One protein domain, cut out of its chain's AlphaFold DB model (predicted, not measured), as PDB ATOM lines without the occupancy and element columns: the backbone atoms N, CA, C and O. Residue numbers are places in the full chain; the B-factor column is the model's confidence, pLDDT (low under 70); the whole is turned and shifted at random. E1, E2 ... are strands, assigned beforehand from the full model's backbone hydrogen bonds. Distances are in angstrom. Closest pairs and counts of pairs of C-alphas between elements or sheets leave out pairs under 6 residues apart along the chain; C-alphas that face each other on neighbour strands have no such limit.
ATOM      1  N   LEU A   2     129.652  53.820 167.041       89.81
ATOM      2  CA  LEU A   2     129.483  53.171 168.332       89.81
ATOM      3  C   LEU A   2     129.977  54.112 169.435       89.81
ATOM      4  O   LEU A   2     131.006  54.764 169.265       89.81
ATOM      5  N   GLU A   3     129.248  54.194 170.543       92.06
ATOM      6  CA  GLU A   3     129.653  54.999 171.698       92.06
ATOM      7  C   GLU A   3     130.521  54.148 172.623       92.06
ATOM      8  O   GLU A   3     130.042  53.189 173.230       92.06
ATOM      9  N   SER A   4     131.813  54.472 172.692       94.12
ATOM     10  CA  SER A   4     132.724  53.834 173.637       94.12
ATOM     11  C   SER A   4     132.597  54.454 175.025       94.12
ATOM     12  O   SER A   4     132.110  55.575 175.190       94.12
ATOM     13  N   ARG A   5     133.096  53.753 176.044       95.06
ATOM     14  CA  ARG A   5     133.076  54.207 177.440       95.06
ATOM     15  C   ARG A   5     133.740  55.575 177.640       95.06
ATOM     16  O   ARG A   5     133.346  56.313 178.545       95.06
ATOM     17  N   ARG A   6     134.776  55.892 176.858       93.75
ATOM     18  CA  ARG A   6     135.489  57.181 176.913       93.75
ATOM     19  C   ARG A   6     135.046  58.172 175.834       93.75
ATOM     20  O   ARG A   6     135.515  59.312 175.848       93.75
ATOM     21  N   GLY A   7     134.183  57.752 174.912       92.31
ATOM     22  CA  GLY A   7     133.633  58.600 173.866       92.31
ATOM     23  C   GLY A   7     132.772  59.719 174.443       92.31
ATOM     24  O   GLY A   7     132.098  59.556 175.458       92.31
ATOM     25  N   LEU A   8     132.803  60.882 173.797       90.75
ATOM     26  CA  LEU A   8     131.981  62.027 174.172       90.75
ATOM     27  C   LEU A   8     131.102  62.440 172.994       90.75
ATOM     28  O   LEU A   8     131.574  62.561 171.867       90.75
ATOM     29  N   ASN A   9     129.846  62.769 173.286       90.38
ATOM     30  CA  ASN A   9     128.922  63.420 172.352       90.38
ATOM     31  C   ASN A   9     129.088  64.957 172.336       90.38
ATOM     32  O   ASN A   9     128.165  65.703 172.008       90.38
ATOM     33  N   PHE A  10     130.257  65.459 172.749       88.25
ATOM     34  CA  PHE A  10     130.521  66.889 172.864       88.25
ATOM     35  C   PHE A  10     130.747  67.509 171.480       88.25
ATOM     36  O   PHE A  10     131.732  67.210 170.812       88.25
ATOM     37  N   ASN A  11     129.837  68.391 171.059       88.81
ATOM     38  CA  ASN A  11     129.856  68.999 169.728       88.81
ATOM     39  C   ASN A  11     129.659  70.529 169.784       88.81
ATOM     40  O   ASN A  11     128.620  71.032 169.355       88.81
ATOM     41  N   PRO A  12     130.619  71.294 170.333       87.19
ATOM     42  CA  PRO A  12     130.463  72.740 170.509       87.19
ATOM     43  C   PRO A  12     130.432  73.507 169.180       87.19
ATOM     44  O   PRO A  12     129.811  74.561 169.101       87.19
ATOM     45  N   ASN A  13     131.081  72.971 168.142       85.12
ATOM     46  CA  ASN A  13     131.262  73.636 166.849       85.12
ATOM     47  C   ASN A  13     130.366  73.063 165.737       85.12
ATOM     48  O   ASN A  13     130.476  73.486 164.595       85.12
ATOM     49  N   GLY A  14     129.506  72.085 166.039       87.50
ATOM     50  CA  GLY A  14     128.626  71.450 165.050       87.50
ATOM     51  C   GLY A  14     129.307  70.456 164.096       87.50
ATOM     52  O   GLY A  14     128.620  69.874 163.264       87.50
ATOM     53  N   ASN A  15     130.613  70.216 164.236       85.25
ATOM     54  CA  ASN A  15     131.412  69.410 163.304       85.25
ATOM     55  C   ASN A  15     131.570  67.930 163.707       85.25
ATOM     56  O   ASN A  15     132.200  67.167 162.979       85.25
ATOM     57  N   ALA A  16     131.039  67.498 164.856       86.94
ATOM     58  CA  ALA A  16     131.122  66.094 165.261       86.94
ATOM     59  C   ALA A  16     130.155  65.208 164.451       86.94
ATOM     60  O   ALA A  16     128.959  65.491 164.371       86.94
ATOM     61  N   TYR A  17     130.661  64.091 163.919       87.81
ATOM     62  CA  TYR A  17     129.889  63.093 163.156       87.81
ATOM     63  C   TYR A  17     129.200  62.033 164.040       87.81
ATOM     64  O   TYR A  17     128.542  61.120 163.538       87.81
ATOM     65  N   GLY A  18     129.356  62.140 165.358       90.19
ATOM     66  CA  GLY A  18     128.842  61.205 166.354       90.19
ATOM     67  C   GLY A  18     129.693  61.226 167.627       90.19
ATOM     68  O   GLY A  18     130.606  62.054 167.726       90.19
ATOM     69  N   PRO A  19     129.411  60.328 168.589       91.06
ATOM     70  CA  PRO A  19     130.285  60.127 169.733       91.06
ATOM     71  C   PRO A  19     131.682  59.730 169.263       91.06
ATOM     72  O   PRO A  19     131.830  58.879 168.386       91.06
ATOM     73  N   GLY A  20     132.705  60.345 169.851       91.75
ATOM     74  CA  GLY A  20     134.087  60.108 169.453       91.75
ATOM     75  C   GLY A  20     135.087  60.383 170.565       91.75
ATOM     76  O   GLY A  20     134.779  61.014 171.579       91.75
ATOM     77  N   LEU A  21     136.307  59.895 170.357       92.06
ATOM     78  CA  LEU A  21     137.443  60.163 171.228       92.06
ATOM     79  C   LEU A  21     138.093  61.486 170.828       92.06
ATOM     80  O   LEU A  21     138.432  61.698 169.666       92.06
ATOM     81  N   THR A  22     138.277  62.378 171.800       88.94
ATOM     82  CA  THR A  22     138.926  63.681 171.605       88.94
ATOM     83  C   THR A  22     139.907  63.966 172.743       88.94
ATOM     84  O   THR A  22     139.863  63.326 173.797       88.94
ATOM     85  N   GLY A  23     140.805  64.934 172.545       88.25
ATOM     86  CA  GLY A  23     141.791  65.330 173.551       88.25
ATOM     87  C   GLY A  23     143.015  64.409 173.611       88.25
ATOM     88  O   GLY A  23     143.428  63.833 172.608       88.25
ATOM     89  N   THR A  24     143.639  64.320 174.788       88.81
ATOM     90  CA  THR A  24     144.833  63.499 175.037       88.81
ATOM     91  C   THR A  24     144.568  62.480 176.141       88.81
ATOM     92  O   THR A  24     143.927  62.791 177.144       88.81
ATOM     93  N   SER A  25     145.077  61.261 175.967       91.75
ATOM     94  CA  SER A  25     144.995  60.185 176.960       91.75
ATOM     95  C   SER A  25     146.126  60.216 177.994       91.75
ATOM     96  O   SER A  25     146.044  59.493 178.982       91.75
ATOM     97  N   LEU A  26     147.170  61.038 177.788       90.31
ATOM     98  CA  LEU A  26     148.398  61.079 178.605       90.31
ATOM     99  C   LEU A  26     149.120  59.719 178.738       90.31
ATOM    100  O   LEU A  26     149.837  59.485 179.707       90.31
ATOM    101  N   GLY A  27     148.948  58.835 177.752       91.25
ATOM    102  CA  GLY A  27     149.514  57.486 177.731       91.25
ATOM    103  C   GLY A  27     148.523  56.455 177.192       91.25
ATOM    104  O   GLY A  27     147.486  56.813 176.629       91.25
ATOM    105  N   TRP A  28     148.841  55.175 177.368       94.19
ATOM    106  CA  TRP A  28     147.922  54.084 177.048       94.19
ATOM    107  C   TRP A  28     146.781  54.038 178.058       94.19
ATOM    108  O   TRP A  28     147.000  54.097 179.268       94.19
ATOM    109  N   VAL A  29     145.556  53.944 177.550       96.25
ATOM    110  CA  VAL A  29     144.340  53.819 178.353       96.25
ATOM    111  C   VAL A  29     143.447  52.767 177.720       96.25
ATOM    112  O   VAL A  29     143.355  52.695 176.498       96.25
ATOM    113  N   GLN A  30     142.771  51.983 178.551       96.62
ATOM    114  CA  GLN A  30     141.783  51.024 178.077       96.62
ATOM    115  C   GLN A  30     140.463  51.736 177.762       96.62
ATOM    116  O   GLN A  30     140.020  52.619 178.510       96.62
ATOM    117  N   ASP A  31     139.828  51.331 176.668       96.44
ATOM    118  CA  ASP A  31     138.479  51.736 176.282       96.44
ATOM    119  C   ASP A  31     137.697  50.512 175.795       96.44
ATOM    120  O   ASP A  31     138.286  49.491 175.447       96.44
ATOM    121  N   SER A  32     136.371  50.596 175.811       96.31
ATOM    122  CA  SER A  32     135.504  49.498 175.386       96.31
ATOM    123  C   SER A  32     134.205  50.010 174.784       96.31
ATOM    124  O   SER A  32     133.782  51.142 175.034       96.31
ATOM    125  N   VAL A  33     133.570  49.160 173.982       95.50
ATOM    126  CA  VAL A  33     132.330  49.460 173.274       95.50
ATOM    127  C   VAL A  33     131.406  48.250 173.316       95.50
ATOM    128  O   VAL A  33     131.867  47.120 173.185       95.50
ATOM    129  N   ASP A  34     130.111  48.479 173.522       95.25
ATOM    130  CA  ASP A  34     129.121  47.401 173.549       95.25
ATOM    131  C   ASP A  34     128.731  46.990 172.121       95.25
ATOM    132  O   ASP A  34     128.227  47.800 171.336       95.25
ATOM    133  N   LEU A  35     128.961  45.717 171.789       96.38
ATOM    134  CA  LEU A  35     128.615  45.114 170.499       96.38
ATOM    135  C   LEU A  35     127.361  44.228 170.564       96.38
ATOM    136  O   LEU A  35     127.011  43.606 169.563       96.38
ATOM    137  N   SER A  36     126.647  44.181 171.697       95.94
ATOM    138  CA  SER A  36     125.505  43.277 171.928       95.94
ATOM    139  C   SER A  36     124.429  43.376 170.848       95.94
ATOM    140  O   SER A  36     123.841  42.367 170.457       95.94
ATOM    141  N   ALA A  37     124.200  44.578 170.310       96.25
ATOM    142  CA  ALA A  37     123.233  44.816 169.235       96.25
ATOM    143  C   ALA A  37     123.559  44.067 167.926       96.25
ATOM    144  O   ALA A  37     122.687  43.920 167.072       96.25
ATOM    145  N   TYR A  38     124.795  43.589 167.770       95.81
ATOM    146  CA  TYR A  38     125.285  42.896 166.582       95.81
ATOM    147  C   TYR A  38     125.487  41.393 166.799       95.81
ATOM    148  O   TYR A  38     125.870  40.696 165.860       95.81
ATOM    149  N   ALA A  39     125.195  40.870 167.995       96.06
ATOM    150  CA  ALA A  39     125.373  39.458 168.316       96.06
ATOM    151  C   ALA A  39     124.680  38.540 167.291       96.06
ATOM    152  O   ALA A  39     123.527  38.752 166.911       96.06
ATOM    153  N   GLY A  40     125.402  37.513 166.836       95.50
ATOM    154  CA  GLY A  40     124.927  36.564 165.823       95.50
ATOM    155  C   GLY A  40     125.045  37.040 164.371       95.50
ATOM    156  O   GLY A  40     124.682  36.283 163.472       95.50
ATOM    157  N   ASN A  41     125.562  38.247 164.125       96.44
ATOM    158  CA  ASN A  41     125.828  38.758 162.782       96.44
ATOM    159  C   ASN A  41     127.330  38.835 162.514       96.44
ATOM    160  O   ASN A  41     128.132  39.069 163.416       96.44
ATOM    161  N   GLU A  42     127.695  38.705 161.244       94.56
ATOM    162  CA  GLU A  42     129.023  39.070 160.767       94.56
ATOM    163  C   GLU A  42     129.052  40.581 160.509       94.56
ATOM    164  O   GLU A  42     128.219  41.111 159.769       94.56
ATOM    165  N   ILE A  43     129.984  41.283 161.152       92.94
ATOM    166  CA  ILE A  43     130.146  42.733 161.024       92.94
ATOM    167  C   ILE A  43     131.604  43.087 160.751       92.94
ATOM    168  O   ILE A  43     132.518  42.368 161.143       92.94
ATOM    169  N   LEU A  44     131.815  44.241 160.121       93.31
ATOM    170  CA  LEU A  44     133.129  44.867 160.019       93.31
ATOM    171  C   LEU A  44     133.217  46.011 161.026       93.31
ATOM    172  O   LEU A  44     132.344  46.882 161.061       93.31
ATOM    173  N   LEU A  45     134.292  46.023 161.810       92.50
ATOM    174  CA  LEU A  45     134.650  47.147 162.670       92.50
ATOM    175  C   LEU A  45     135.663  48.036 161.949       92.50
ATOM    176  O   LEU A  45     136.568  47.551 161.271       92.50
ATOM    177  N   ARG A  46     135.496  49.353 162.086       93.69
ATOM    178  CA  ARG A  46     136.359  50.354 161.457       93.69
ATOM    179  C   ARG A  46     136.667  51.476 162.436       93.69
ATOM    180  O   ARG A  46     135.768  51.969 163.114       93.69
ATOM    181  N   PHE A  47     137.920  51.917 162.422       94.06
ATOM    182  CA  PHE A  47     138.353  53.159 163.049       94.06
ATOM    183  C   PHE A  47     138.395  54.276 162.010       94.06
ATOM    184  O   PHE A  47     138.894  54.088 160.902       94.06
ATOM    185  N   GLU A  48     137.878  55.443 162.377       93.00
ATOM    186  CA  GLU A  48     137.922  56.645 161.549       93.00
ATOM    187  C   GLU A  48     138.625  57.753 162.327       93.00
ATOM    188  O   GLU A  48     138.272  58.046 163.470       93.00
ATOM    189  N   TYR A  49     139.627  58.367 161.701       91.56
ATOM    190  CA  TYR A  49     140.305  59.545 162.223       91.56
ATOM    191  C   TYR A  49     139.990  60.723 161.308       91.56
ATOM    192  O   TYR A  49     140.404  60.750 160.150       91.56
ATOM    193  N   ILE A  50     139.205  61.664 161.825       88.44
ATOM    194  CA  ILE A  50     138.700  62.819 161.084       88.44
ATOM    195  C   ILE A  50     139.286  64.071 161.733       88.44
ATOM    196  O   ILE A  50     139.132  64.273 162.938       88.44
ATOM    197  N   THR A  51     139.955  64.902 160.936       87.19
ATOM    198  CA  THR A  51     140.550  66.175 161.365       87.19
ATOM    199  C   THR A  51     139.930  67.338 160.603       87.19
ATOM    200  O   THR A  51     139.489  67.170 159.466       87.19
ATOM    201  N   ASP A  52     139.930  68.520 161.215       83.00
ATOM    202  CA  ASP A  52     139.667  69.778 160.521       83.00
ATOM    203  C   ASP A  52     140.980  70.432 160.051       83.00
ATOM    204  O   ASP A  52     142.053  69.825 160.098       83.00
ATOM    205  N   ASP A  53     140.886  71.659 159.548       82.88
ATOM    206  CA  ASP A  53     142.016  72.484 159.124       82.88
ATOM    207  C   ASP A  53     142.610  73.338 160.260       82.88
ATOM    208  O   ASP A  53     143.574  74.073 160.032       82.88
ATOM    209  N   ALA A  54     142.068  73.251 161.479       79.12
ATOM    210  CA  ALA A  54     142.404  74.151 162.575       79.12
ATOM    211  C   ALA A  54     143.545  73.624 163.452       79.12
ATOM    212  O   ALA A  54     144.424  74.397 163.843       79.12
ATOM    213  N   VAL A  55     143.544  72.328 163.794       74.75
ATOM    214  CA  VAL A  55     144.531  71.750 164.724       74.75
ATOM    215  C   VAL A  55     145.085  70.423 164.217       74.75
ATOM    216  O   VAL A  55     144.358  69.458 164.007       74.75
ATOM    217  N   PHE A  56     146.416  70.340 164.149       70.81
ATOM    218  CA  PHE A  56     147.144  69.115 163.824       70.81
ATOM    219  C   PHE A  56     147.868  68.573 165.062       70.81
ATOM    220  O   PHE A  56     148.635  69.280 165.714       70.81
ATOM    221  N   SER A  57     147.637  67.299 165.385       77.81
ATOM    222  CA  SER A  57     148.310  66.570 166.470       77.81
ATOM    223  C   SER A  57     148.823  65.215 165.966       77.81
ATOM    224  O   SER A  57     148.606  64.858 164.810       77.81
ATOM    225  N   LYS A  58     149.503  64.446 166.826       78.81
ATOM    226  CA  LYS A  58     150.100  63.137 166.486       78.81
ATOM    227  C   LYS A  58     149.075  62.075 166.060       78.81
ATOM    228  O   LYS A  58     149.464  61.084 165.454       78.81
ATOM    229  N   GLY A  59     147.795  62.293 166.357       87.44
ATOM    230  CA  GLY A  59     146.718  61.345 166.081       87.44
ATOM    231  C   GLY A  59     146.641  60.203 167.103       87.44
ATOM    232  O   GLY A  59     147.382  60.201 168.092       87.44
ATOM    233  N   PRO A  60     145.702  59.263 166.904       91.00
ATOM    234  CA  PRO A  60     145.483  58.144 167.810       91.00
ATOM    235  C   PRO A  60     146.407  56.954 167.512       91.00
ATOM    236  O   PRO A  60     146.750  56.678 166.362       91.00
ATOM    237  N   CYS A  61     146.742  56.202 168.559       91.56
ATOM    238  CA  CYS A  61     147.304  54.857 168.459       91.56
ATOM    239  C   CYS A  61     146.360  53.887 169.169       91.56
ATOM    240  O   CYS A  61     145.799  54.226 170.212       91.56
ATOM    241  N   PHE A  62     146.201  52.698 168.601       93.38
ATOM    242  CA  PHE A  62     145.359  51.636 169.132       93.38
ATOM    243  C   PHE A  62     146.182  50.354 169.181       93.38
ATOM    244  O   PHE A  62     146.964  50.107 168.261       93.38
ATOM    245  N   ASP A  63     146.026  49.587 170.251       94.50
ATOM    246  CA  ASP A  63     146.743  48.336 170.482       94.50
ATOM    247  C   ASP A  63     145.914  47.429 171.402       94.50
ATOM    248  O   ASP A  63     144.964  47.909 172.027       94.50
ATOM    249  N   ASP A  64     146.288  46.150 171.477       95.56
ATOM    250  CA  ASP A  64     145.684  45.130 172.348       95.56
ATOM    251  C   ASP A  64     144.151  45.032 172.215       95.56
ATOM    252  O   ASP A  64     143.393  45.195 173.174       95.56
ATOM    253  N   PHE A  65     143.675  44.766 170.997       95.56
ATOM    254  CA  PHE A  65     142.255  44.556 170.737       95.56
ATOM    255  C   PHE A  65     141.784  43.195 171.251       95.56
ATOM    256  O   PHE A  65     142.471  42.186 171.090       95.56
ATOM    257  N   GLU A  66     140.566  43.148 171.787       96.56
ATOM    258  CA  GLU A  66     139.940  41.921 172.279       96.56
ATOM    259  C   GLU A  66     138.416  41.958 172.097       96.56
ATOM    260  O   GLU A  66     137.784  43.010 172.214       96.56
ATOM    261  N   ILE A  67     137.832  40.793 171.803       96.06
ATOM    262  CA  ILE A  67     136.396  40.513 171.887       96.06
ATOM    263  C   ILE A  67     136.247  39.195 172.658       96.06
ATOM    264  O   ILE A  67     136.346  38.102 172.085       96.06
ATOM    265  N   GLU A  68     136.035  39.312 173.968       95.75
ATOM    266  CA  GLU A  68     136.023  38.190 174.913       95.75
ATOM    267  C   GLU A  68     134.956  37.144 174.557       95.75
ATOM    268  O   GLU A  68     135.215  35.941 174.603       95.75
ATOM    269  N   GLU A  69     133.770  37.584 174.128       95.56
ATOM    270  CA  GLU A  69     132.611  36.721 173.867       95.56
ATOM    271  C   GLU A  69     132.835  35.715 172.731       95.56
ATOM    272  O   GLU A  69     132.139  34.700 172.657       95.56
ATOM    273  N   ILE A  70     133.807  35.978 171.853       94.88
ATOM    274  CA  ILE A  70     134.216  35.068 170.773       94.88
ATOM    275  C   ILE A  70     135.668  34.589 170.923       94.88
ATOM    276  O   ILE A  70     136.170  33.890 170.043       94.88
ATOM    277  N   GLY A  71     136.341  34.949 172.021       95.69
ATOM    278  CA  GLY A  71     137.736  34.594 172.288       95.69
ATOM    279  C   GLY A  71     138.724  35.139 171.253       95.69
ATOM    280  O   GLY A  71     139.739  34.496 170.982       95.69
ATOM    281  N   TRP A  72     138.416  36.281 170.634       94.44
ATOM    282  CA  TRP A  72     139.280  36.911 169.634       94.44
ATOM    283  C   TRP A  72     140.156  37.982 170.284       94.44
ATOM    284  O   TRP A  72     139.671  38.762 171.099       94.44
ATOM    285  N   SER A  73     141.429  38.046 169.899       95.69
ATOM    286  CA  SER A  73     142.346  39.116 170.300       95.69
ATOM    287  C   SER A  73     143.392  39.393 169.222       95.69
ATOM    288  O   SER A  73     143.728  38.511 168.425       95.69
ATOM    289  N   ASP A  74     143.910  40.619 169.208       95.06
ATOM    290  CA  ASP A  74     144.977  41.075 168.322       95.06
ATOM    291  C   ASP A  74     145.844  42.136 169.022       95.06
ATOM    292  O   ASP A  74     145.383  43.228 169.340       95.06
ATOM    293  N   ASN A  75     147.124  41.818 169.221       93.75
ATOM    294  CA  ASN A  75     148.126  42.708 169.823       93.75
ATOM    295  C   ASN A  75     148.887  43.558 168.790       93.75
ATOM    296  O   ASN A  75     150.022  43.967 169.033       93.75
ATOM    297  N   THR A  76     148.353  43.669 167.570       92.19
ATOM    298  CA  THR A  76     148.864  44.489 166.459       92.19
ATOM    299  C   THR A  76     150.317  44.211 166.037       92.19
ATOM    300  O   THR A  76     150.937  44.955 165.270       92.19
ATOM    301  N   SER A  77     150.891  43.081 166.467       89.25
ATOM    302  CA  SER A  77     152.264  42.677 166.126       89.25
ATOM    303  C   SER A  77     152.420  42.267 164.653       89.25
ATOM    304  O   SER A  77     153.512  42.345 164.068       89.25
ATOM    305  N   ASN A  78     151.317  41.883 164.017       87.38
ATOM    306  CA  ASN A  78     151.190  41.584 162.597       87.38
ATOM    307  C   ASN A  78     149.995  42.355 162.012       87.38
ATOM    308  O   ASN A  78     149.444  43.225 162.676       87.38
ATOM    309  N   ASP A  79     149.651  42.111 160.750       84.06
ATOM    310  CA  ASP A  79     148.611  42.903 160.090       84.06
ATOM    311  C   ASP A  79     147.193  42.512 160.544       84.06
ATOM    312  O   ASP A  79     146.267  43.269 160.288       84.06
ATOM    313  N   GLY A  80     146.996  41.366 161.210       84.31
ATOM    314  CA  GLY A  80     145.753  41.029 161.925       84.31
ATOM    315  C   GLY A  80     144.483  40.916 161.068       84.31
ATOM    316  O   GLY A  80     143.394  40.740 161.601       84.31
ATOM    317  N   GLY A  81     144.602  41.016 159.738       88.06
ATOM    318  CA  GLY A  81     143.464  41.155 158.820       88.06
ATOM    319  C   GLY A  81     142.966  42.597 158.645       88.06
ATOM    320  O   GLY A  81     141.993  42.817 157.925       88.06
ATOM    321  N   TRP A  82     143.634  43.582 159.252       91.38
ATOM    322  CA  TRP A  82     143.311  44.998 159.105       91.38
ATOM    323  C   TRP A  82     143.619  45.503 157.696       91.38
ATOM    324  O   TRP A  82     144.708  45.305 157.156       91.38
ATOM    325  N   VAL A  83     142.668  46.241 157.123       93.19
ATOM    326  CA  VAL A  83     142.880  47.017 155.897       93.19
ATOM    327  C   VAL A  83     143.218  48.447 156.300       93.19
ATOM    328  O   VAL A  83     142.353  49.213 156.725       93.19
ATOM    329  N   ALA A  84     144.501  48.791 156.214       90.56
ATOM    330  CA  ALA A  84     145.010  50.083 156.649       90.56
ATOM    331  C   ALA A  84     144.847  51.151 155.550       90.56
ATOM    332  O   ALA A  84     145.719  51.333 154.704       90.56
ATOM    333  N   GLU A  85     143.729  51.877 155.583       91.44
ATOM    334  CA  GLU A  85     143.467  53.033 154.712       91.44
ATOM    335  C   GLU A  85     143.831  54.332 155.445       91.44
ATOM    336  O   GLU A  85     143.022  54.922 156.159       91.44
ATOM    337  N   GLY A  86     145.092  54.750 155.327       89.38
ATOM    338  CA  GLY A  86     145.636  55.955 155.974       89.38
ATOM    339  C   GLY A  86     146.261  55.714 157.352       89.38
ATOM    340  O   GLY A  86     147.188  56.430 157.730       89.38
ATOM    341  N   PHE A  87     145.836  54.670 158.068       89.94
ATOM    342  CA  PHE A  87     146.575  54.168 159.228       89.94
ATOM    343  C   PHE A  87     147.859  53.456 158.790       89.94
ATOM    344  O   PHE A  87     147.976  52.940 157.682       89.94
ATOM    345  N   VAL A  88     148.837  53.412 159.688       86.06
ATOM    346  CA  VAL A  88     150.101  52.705 159.490       86.06
ATOM    347  C   VAL A  88     150.428  51.943 160.761       86.06
ATOM    348  O   VAL A  88     150.308  52.473 161.864       86.06
ATOM    349  N   ARG A  89     150.879  50.698 160.607       86.12
ATOM    350  CA  ARG A  89     151.397  49.921 161.727       86.12
ATOM    351  C   ARG A  89     152.749  50.481 162.152       86.12
ATOM    352  O   ARG A  89     153.721  50.426 161.398       86.12
ATOM    353  N   VAL A  90     152.810  51.009 163.368       79.56
ATOM    354  CA  VAL A  90     154.027  51.587 163.933       79.56
ATOM    355  C   VAL A  90     154.755  50.513 164.731       79.56
ATOM    356  O   VAL A  90     154.236  49.980 165.704       79.56
ATOM    357  N   ARG A  91     155.980  50.180 164.318       73.19
ATOM    358  CA  ARG A  91     156.932  49.470 165.189       73.19
ATOM    359  C   ARG A  91     157.650  50.508 166.045       73.19
ATOM    360  O   ARG A  91     157.644  51.678 165.678       73.19
ATOM    361  N   GLY A  92     158.289  50.090 167.143       68.06
ATOM    362  CA  GLY A  92     158.900  50.985 168.145       68.06
ATOM    363  C   GLY A  92     159.761  52.144 167.607       68.06
ATOM    364  O   GLY A  92     159.968  53.120 168.320       68.06
ATOM    365  N   THR A  93     160.204  52.084 166.347       67.25
ATOM    366  CA  THR A  93     160.693  53.232 165.578       67.25
ATOM    367  C   THR A  93     160.135  53.225 164.153       67.25
ATOM    368  O   THR A  93     160.150  52.187 163.487       67.25
TER     369      THR A  93
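What this domain is: This is residues 2 to 93 of the 160 residues of the protein "Peptidase_M6 domain-containing protein" of Dehalococcoidia bacterium (UniProt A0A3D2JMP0). There is little regular structure here: a long stretch of wide loops, residues 2 to 64, leads into one tiny hairpin of two strands, E1 and E2, and a looping tail, residues 75 to 93, follows. The printed part has 92 residues, with no named helix and two antiparallel strands, E1 then E2. The class is all strand, though named elements hold only 6 residues. It is only just compact, close to loose, with a radius of gyration of the C-alphas of 14.7 A and spans of 40 by 37 by 24 A.

How they stand to each other: Go to E1, residues 65 to 67, and E2, residues 72 to 74, a hairpin of antiparallel neighbours at 178 degrees. C-alphas 66 and 73 face each other at 4.2 A. N 65 and O 74, at 2.8 A, are within hydrogen-bond range.

Where its parts are: Start at C-alpha 2, (129.483, 53.171, 168.332). Find E1 beginning at C-alpha 65, (142.255, 44.556, 170.737), and E2 ending at C-alpha 74, (144.977, 41.075, 168.322); each measures 7.2 A.

The domain as a whole: The C-alphas farthest apart, of Gly 40 and Ala 54, are 41.6 A apart. The printed part has no cut, and the link from E1 to E2 is tight. Residues 92 to 93 have pLDDT under 70.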